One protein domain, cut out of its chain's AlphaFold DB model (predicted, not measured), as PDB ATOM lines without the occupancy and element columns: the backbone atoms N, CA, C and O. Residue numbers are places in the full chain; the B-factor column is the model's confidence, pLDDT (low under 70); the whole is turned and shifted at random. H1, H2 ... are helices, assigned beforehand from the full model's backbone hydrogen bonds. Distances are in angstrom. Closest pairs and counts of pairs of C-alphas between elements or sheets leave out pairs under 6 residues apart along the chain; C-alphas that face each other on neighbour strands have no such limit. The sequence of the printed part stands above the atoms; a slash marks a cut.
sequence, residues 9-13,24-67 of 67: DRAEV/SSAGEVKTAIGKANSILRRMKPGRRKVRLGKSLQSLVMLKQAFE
ATOM      1  N   ASP A   9     -24.804 -48.038 -33.311       92.44
ATOM      2  CA  ASP A   9     -24.968 -46.601 -33.591       92.44
ATOM      3  C   ASP A   9     -24.782 -45.754 -32.328       92.44
ATOM      4  O   ASP A   9     -24.053 -44.763 -32.327       92.44
ATOM      5  N   ARG A  10     -25.386 -46.173 -31.207       93.31
ATOM      6  CA  ARG A  10     -25.256 -45.445 -29.940       93.31
ATOM      7  C   ARG A  10     -23.818 -45.475 -29.437       93.31
ATOM      8  O   ARG A  10     -23.323 -44.474 -28.928       93.31
ATOM      9  N   ALA A  11     -23.144 -46.611 -29.582       93.44
ATOM     10  CA  ALA A  11     -21.748 -46.724 -29.208       93.44
ATOM     11  C   ALA A  11     -20.829 -45.862 -30.084       93.44
ATOM     12  O   ALA A  11     -19.906 -45.257 -29.555       93.44
ATOM     13  N   GLU A  12     -21.104 -45.750 -31.384       93.56
ATOM     14  CA  GLU A  12     -20.370 -44.861 -32.290       93.56
ATOM     15  C   GLU A  12     -20.493 -43.393 -31.871       93.56
ATOM     16  O   GLU A  12     -19.475 -42.719 -31.734       93.56
ATOM     17  N   VAL A  13     -21.703 -42.924 -31.548       94.88
ATOM     18  CA  VAL A  13     -21.908 -41.561 -31.030       94.88
ATOM     19  C   VAL A  13     -21.123 -41.326 -29.736       94.88
ATOM     20  O   VAL A  13     -20.471 -40.295 -29.589       94.88
ATOM     21  N   SER A  24      -7.238 -32.175 -20.596       90.06
ATOM     22  CA  SER A  24      -6.226 -31.307 -19.977       90.06
ATOM     23  C   SER A  24      -5.283 -32.061 -19.039       90.06
ATOM     24  O   SER A  24      -4.337 -31.481 -18.512       90.06
ATOM     25  N   SER A  25      -5.530 -33.352 -18.792       91.81
ATOM     26  CA  SER A  25      -4.679 -34.166 -17.922       91.81
ATOM     27  C   SER A  25      -4.681 -35.652 -18.276       91.81
ATOM     28  O   SER A  25      -5.671 -36.203 -18.770       91.81
ATOM     29  N   ALA A  26      -3.608 -36.351 -17.892       89.62
ATOM     30  CA  ALA A  26      -3.513 -37.809 -17.993       89.62
ATOM     31  C   ALA A  26      -4.665 -38.542 -17.273       89.62
ATOM     32  O   ALA A  26      -5.106 -39.608 -17.715       89.62
ATOM     33  N   GLY A  27      -5.175 -37.982 -16.168       92.62
ATOM     34  CA  GLY A  27      -6.285 -38.555 -15.401       92.62
ATOM     35  C   GLY A  27      -7.604 -38.556 -16.177       92.62
ATOM     36  O   GLY A  27      -8.329 -39.560 -16.183       92.62
ATOM     37  N   GLU A  28      -7.893 -37.466 -16.890       92.81
ATOM     38  CA  GLU A  28      -9.076 -37.363 -17.747       92.81
ATOM     39  C   GLU A  28      -8.983 -38.318 -18.936       92.81
ATOM     40  O   GLU A  28      -9.926 -39.078 -19.180       92.81
ATOM     41  N   VAL A  29      -7.823 -38.371 -19.601       93.06
ATOM     42  CA  VAL A  29      -7.581 -39.298 -20.720       93.06
ATOM     43  C   VAL A  29      -7.736 -40.755 -20.264       93.06
ATOM     44  O   VAL A  29      -8.412 -41.551 -20.920       93.06
ATOM     45  N   LYS A  30      -7.191 -41.127 -19.098       92.62
ATOM     46  CA  LYS A  30      -7.350 -42.479 -18.527       92.62
ATOM     47  C   LYS A  30      -8.820 -42.822 -18.280       92.62
ATOM     48  O   LYS A  30      -9.270 -43.924 -18.605       92.62
ATOM     49  N   THR A  31      -9.580 -41.875 -17.736       94.38
ATOM     50  CA  THR A  31     -11.017 -42.039 -17.479       94.38
ATOM     51  C   THR A  31     -11.801 -42.191 -18.784       94.38
ATOM     52  O   THR A  31     -12.670 -43.063 -18.895       94.38
ATOM     53  N   ALA A  32     -11.473 -41.386 -19.792       94.31
ATOM     54  CA  ALA A  32     -12.049 -41.439 -21.129       94.31
ATOM     55  C   ALA A  32     -11.810 -42.789 -21.817       94.31
ATOM     56  O   ALA A  32     -12.766 -43.432 -22.263       94.31
ATOM     57  N   ILE A  33     -10.563 -43.275 -21.811       93.62
ATOM     58  CA  ILE A  33     -10.198 -44.602 -22.322       93.62
ATOM     59  C   ILE A  33     -10.996 -45.695 -21.595       93.62
ATOM     60  O   ILE A  33     -11.537 -46.600 -22.232       93.62
ATOM     61  N   GLY A  34     -11.127 -45.604 -20.267       94.88
ATOM     62  CA  GLY A  34     -11.922 -46.545 -19.471       94.88
ATOM     63  C   GLY A  34     -13.394 -46.596 -19.895       94.88
ATOM     64  O   GLY A  34     -13.939 -47.683 -20.126       94.88
ATOM     65  N   LYS A  35     -14.026 -45.426 -20.065       94.56
ATOM     66  CA  LYS A  35     -15.419 -45.302 -20.534       94.56
ATOM     67  C   LYS A  35     -15.597 -45.891 -21.932       94.56
ATOM     68  O   LYS A  35     -16.497 -46.701 -22.153       94.56
ATOM     69  N   ALA A  36     -14.713 -45.543 -22.860       94.25
ATOM     70  CA  ALA A  36     -14.756 -46.044 -24.225       94.25
ATOM     71  C   ALA A  36     -14.551 -47.569 -24.306       94.25
ATOM     72  O   ALA A  36     -15.296 -48.262 -24.998       94.25
ATOM     73  N   ASN A  37     -13.634 -48.128 -23.513       94.25
ATOM     74  CA  ASN A  37     -13.453 -49.579 -23.411       94.25
ATOM     75  C   ASN A  37     -14.674 -50.292 -22.813       94.25
ATOM     76  O   ASN A  37     -15.004 -51.406 -23.225       94.25
ATOM     77  N   SER A  38     -15.369 -49.679 -21.850       94.31
ATOM     78  CA  SER A  38     -16.643 -50.207 -21.340       94.31
ATOM     79  C   SER A  38     -17.713 -50.247 -22.441       94.31
ATOM     80  O   SER A  38     -18.367 -51.274 -22.627       94.31
ATOM     81  N   ILE A  39     -17.823 -49.185 -23.248       93.69
ATOM     82  CA  ILE A  39     -18.746 -49.128 -24.391       93.69
ATOM     83  C   ILE A  39     -18.440 -50.240 -25.400       93.69
ATOM     84  O   ILE A  39     -19.339 -51.000 -25.758       93.69
ATOM     85  N   LEU A  40     -17.176 -50.392 -25.815       92.25
ATOM     86  CA  LEU A  40     -16.788 -51.440 -26.765       92.25
ATOM     87  C   LEU A  40     -17.050 -52.849 -26.227       92.25
ATOM     88  O   LEU A  40     -17.434 -53.734 -26.998       92.25
ATOM     89  N   ARG A  41     -16.860 -53.085 -24.922       92.94
ATOM     90  CA  ARG A  41     -17.177 -54.379 -24.293       92.94
ATOM     91  C   ARG A  41     -18.665 -54.707 -24.369       92.94
ATOM     92  O   ARG A  41     -19.005 -55.852 -24.646       92.94
ATOM     93  N   ARG A  42     -19.527 -53.701 -24.229       92.94
ATOM     94  CA  ARG A  42     -20.988 -53.844 -24.306       92.94
ATOM     95  C   ARG A  42     -21.533 -53.866 -25.740       92.94
ATOM     96  O   ARG A  42     -22.730 -54.074 -25.920       92.94
ATOM     97  N   MET A  43     -20.697 -53.650 -26.758       92.00
ATOM     98  CA  MET A  43     -21.072 -53.781 -28.170       92.00
ATOM     99  C   MET A  43     -20.889 -55.211 -28.685       92.00
ATOM    100  O   MET A  43     -19.892 -55.879 -28.381       92.00
ATOM    101  N   LYS A  44     -21.774 -55.618 -29.604       89.56
ATOM    102  CA  LYS A  44     -21.575 -56.830 -30.408       89.56
ATOM    103  C   LYS A  44     -20.267 -56.747 -31.221       89.56
ATOM    104  O   LYS A  44     -19.904 -55.666 -31.698       89.56
ATOM    105  N   PRO A  45     -19.543 -57.866 -31.393       88.00
ATOM    106  CA  PRO A  45     -18.368 -57.912 -32.255       88.00
ATOM    107  C   PRO A  45     -18.738 -57.615 -33.717       88.00
ATOM    108  O   PRO A  45     -19.813 -57.981 -34.183       88.00
ATOM    109  N   GLY A  46     -17.849 -56.930 -34.441       90.62
ATOM    110  CA  GLY A  46     -18.048 -56.603 -35.854       90.62
ATOM    111  C   GLY A  46     -17.118 -55.499 -36.355       90.62
ATOM    112  O   GLY A  46     -16.404 -54.869 -35.571       90.62
ATOM    113  N   ARG A  47     -17.162 -55.220 -37.669       90.19
ATOM    114  CA  ARG A  47     -16.308 -54.199 -38.318       90.19
ATOM    115  C   ARG A  47     -16.391 -52.840 -37.623       90.19
ATOM    116  O   ARG A  47     -15.383 -52.161 -37.466       90.19
ATOM    117  N   ARG A  48     -17.589 -52.465 -37.160       92.00
ATOM    118  CA  ARG A  48     -17.812 -51.188 -36.480       92.00
ATOM    119  C   ARG A  48     -17.089 -51.114 -35.127       92.00
ATOM    120  O   ARG A  48     -16.439 -50.113 -34.864       92.00
ATOM    121  N   LYS A  49     -17.097 -52.188 -34.328       91.62
ATOM    122  CA  LYS A  49     -16.335 -52.277 -33.068       91.62
ATOM    123  C   LYS A  49     -14.827 -52.158 -33.308       91.62
ATOM    124  O   LYS A  49     -14.158 -51.432 -32.584       91.62
ATOM    125  N   VAL A  50     -14.309 -52.819 -34.348       92.19
ATOM    126  CA  VAL A  50     -12.886 -52.729 -34.730       92.19
ATOM    127  C   VAL A  50     -12.514 -51.298 -35.115       92.19
ATOM    128  O   VAL A  50     -11.508 -50.776 -34.645       92.19
ATOM    129  N   ARG A  51     -13.347 -50.637 -35.928       92.50
ATOM    130  CA  ARG A  51     -13.141 -49.239 -36.327       92.50
ATOM    131  C   ARG A  51     -13.113 -48.297 -35.121       92.50
ATOM    132  O   ARG A  51     -12.180 -47.517 -35.001       92.50
ATOM    133  N   LEU A  52     -14.075 -48.421 -34.208       91.19
ATOM    134  CA  LEU A  52     -14.118 -47.616 -32.981       91.19
ATOM    135  C   LEU A  52     -12.933 -47.911 -32.042       91.19
ATOM    136  O   LEU A  52     -12.431 -47.005 -31.382       91.19
ATOM    137  N   GLY A  53     -12.438 -49.151 -32.027       90.00
ATOM    138  CA  GLY A  53     -11.200 -49.515 -31.334       90.00
ATOM    139  C   GLY A  53      -9.963 -48.805 -31.891       90.00
ATOM    140  O   GLY A  53      -9.106 -48.388 -31.120       90.00
ATOM    141  N   LYS A  54      -9.885 -48.590 -33.211       90.38
ATOM    142  CA  LYS A  54      -8.815 -47.775 -33.814       90.38
ATOM    143  C   LYS A  54      -8.939 -46.302 -33.432       90.38
ATOM    144  O   LYS A  54      -7.931 -45.679 -33.130       90.38
ATOM    145  N   SER A  55     -10.158 -45.762 -33.369       88.44
ATOM    146  CA  SER A  55     -10.376 -44.386 -32.901       88.44
ATOM    147  C   SER A  55      -9.858 -44.180 -31.475       88.44
ATOM    148  O   SER A  55      -9.279 -43.140 -31.182       88.44
ATOM    149  N   LEU A  56      -9.970 -45.190 -30.607       89.06
ATOM    150  CA  LEU A  56      -9.402 -45.156 -29.254       89.06
ATOM    151  C   LEU A  56      -7.873 -45.102 -29.204       89.06
ATOM    152  O   LEU A  56      -7.324 -44.624 -28.213       89.06
ATOM    153  N   GLN A  57      -7.177 -45.568 -30.241       88.00
ATOM    154  CA  GLN A  57      -5.715 -45.543 -30.283       88.00
ATOM    155  C   GLN A  57      -5.172 -44.106 -30.235       88.00
ATOM    156  O   GLN A  57      -4.136 -43.871 -29.620       88.00
ATOM    157  N   SER A  58      -5.921 -43.140 -30.782       85.31
ATOM    158  CA  SER A  58      -5.599 -41.710 -30.677       85.31
ATOM    159  C   SER A  58      -5.566 -41.217 -29.224       85.31
ATOM    160  O   SER A  58      -4.655 -40.491 -28.846       85.31
ATOM    161  N   LEU A  59      -6.483 -41.691 -28.371       86.12
ATOM    162  CA  LEU A  59      -6.507 -41.355 -26.942       86.12
ATOM    163  C   LEU A  59      -5.355 -42.005 -26.177       86.12
ATOM    164  O   LEU A  59      -4.838 -41.428 -25.226       86.12
ATOM    165  N   VAL A  60      -4.932 -43.203 -26.587       84.75
ATOM    166  CA  VAL A  60      -3.759 -43.865 -25.998       84.75
ATOM    167  C   VAL A  60      -2.480 -43.094 -26.330       84.75
ATOM    168  O   VAL A  60      -1.646 -42.915 -25.448       84.75
ATOM    169  N   MET A  61      -2.350 -42.590 -27.560       87.31
ATOM    170  CA  MET A  61      -1.243 -41.704 -27.936       87.31
ATOM    171  C   MET A  61      -1.301 -40.375 -27.181       87.31
ATOM    172  O   MET A  61      -0.290 -39.932 -26.648       87.31
ATOM    173  N   LEU A  62      -2.491 -39.784 -27.044       84.44
ATOM    174  CA  LEU A  62      -2.681 -38.571 -26.251       84.44
ATOM    175  C   LEU A  62      -2.273 -38.772 -24.785       84.44
ATOM    176  O   LEU A  62      -1.663 -37.889 -24.199       84.44
ATOM    177  N   LYS A  63      -2.546 -39.944 -24.194       85.06
ATOM    178  CA  LYS A  63      -2.082 -40.278 -22.838       85.06
ATOM    179  C   LYS A  63      -0.556 -40.234 -22.729       85.06
ATOM    180  O   LYS A  63      -0.066 -39.738 -21.725       85.06
ATOM    181  N   GLN A  64       0.167 -40.749 -23.726       82.38
ATOM    182  CA  GLN A  64       1.635 -40.717 -23.740       82.38
ATOM    183  C   GLN A  64       2.179 -39.291 -23.838       82.38
ATOM    184  O   GLN A  64       3.241 -39.029 -23.306       82.38
ATOM    185  N   ALA A  65       1.453 -38.363 -24.468       85.75
ATOM    186  CA  ALA A  65       1.867 -36.960 -24.542       85.75
ATOM    187  C   ALA A  65       1.784 -36.212 -23.192       85.75
ATOM    188  O   ALA A  65       2.327 -35.118 -23.075       85.75
ATOM    189  N   PHE A  66       1.094 -36.776 -22.194       81.19
ATOM    190  CA  PHE A  66       1.057 -36.251 -20.825       81.19
ATOM    191  C   PHE A  66       2.105 -36.889 -19.893       81.19
ATOM    192  O   PHE A  66       2.207 -36.453 -18.746       81.19
ATOM    193  N   GLU A  67       2.808 -37.935 -20.342       79.00
ATOM    194  CA  GLU A  67       3.908 -38.596 -19.616       79.00
ATOM    195  C   GLU A  67       5.255 -38.013 -20.063       79.00
ATOM    196  O   GLU A  67       6.111 -37.814 -19.173       79.00
TER     197      GLU A  67
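AT A GLANCE: This is residues 9 to 13 and 24 to 67 of the 67 residues of an uncharacterized protein of candidate division CPR3 bacterium (UniProt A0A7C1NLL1). Two long helices, H3 and H2, lie side by side and run opposite ways as a helical hairpin, and a short helix of 5 residues, H1, sits beside the pair, near the half where the chain turns back. The hairpin makes the long axis of a rod, with the turn of residues 43 to 46 at one end and the last printed residues, 65 to 67, at the other. The printed part has 49 residues with three named helices, in the order H1, H2, H3 along the chain, and no named strand; its class is all helix. It is only just compact, close to loose, with a radius of gyration of the C-alphas of 11.4 A, and it spans 33 by 15 by 15 A.

HOW THE PARTS SIT: The longest helix, H3, residues 47 to 64, touches H2, residues 26 to 42, with 13 pairs of C-alphas within 8 A. Their closest C-alphas are those of Lys 63 and Ala 26, 5.6 A apart, and their centres are 10.4 A apart. The two run opposite ways at a shallow tilt of 13 degrees, and they form a helical hairpin, two touching helices that follow each other in the chain. H1, residues 9 to 13, is close to H2 but not clearly touching it; the closest C-alphas are those of Ala 11 and Ile 39, 6.2 A apart. H1 is also close to H3 but not clearly touching it; the closest C-alphas are those of Glu 12 and Leu 52, 6.9 A apart. Every O i to N i+4 pair is within hydrogen-bond range in H1 and H2, and 11 of 14 are in H3.

IN THESE COORDINATES: H3 has 18 residues, Arg 47 to Gln 64, and measures 26.8 A from C-alpha 47 at (-16.308, -54.199, -38.318) to C-alpha 64 at (1.635, -40.717, -23.740). H2 has 17 residues, Ala 26 to Arg 42, and measures 24.5 A; its C-alpha 26 is at (-3.513, -37.809, -17.993). H1 has 5 residues, Asp 9 to Val 13, and measures 6.4 A, beginning with C-alpha 9 at (-24.968, -46.601, -33.591).

THE WHOLE: The two C-alphas farthest apart are those of Lys 44 and Glu 67, at 33.1 A. Residues 14 to 23 are not printed, and C-alphas 13 and 24 are 21.8 A apart across this cut, which falls in the link from H1 to H2. The link from H2 to H3, with 4 residues between them, is tight. The printed part begins at residue 9 and ends at residue 67, the chain's last residue. The mean pLDDT of the printed part is 90.5, and no printed residue is under 70.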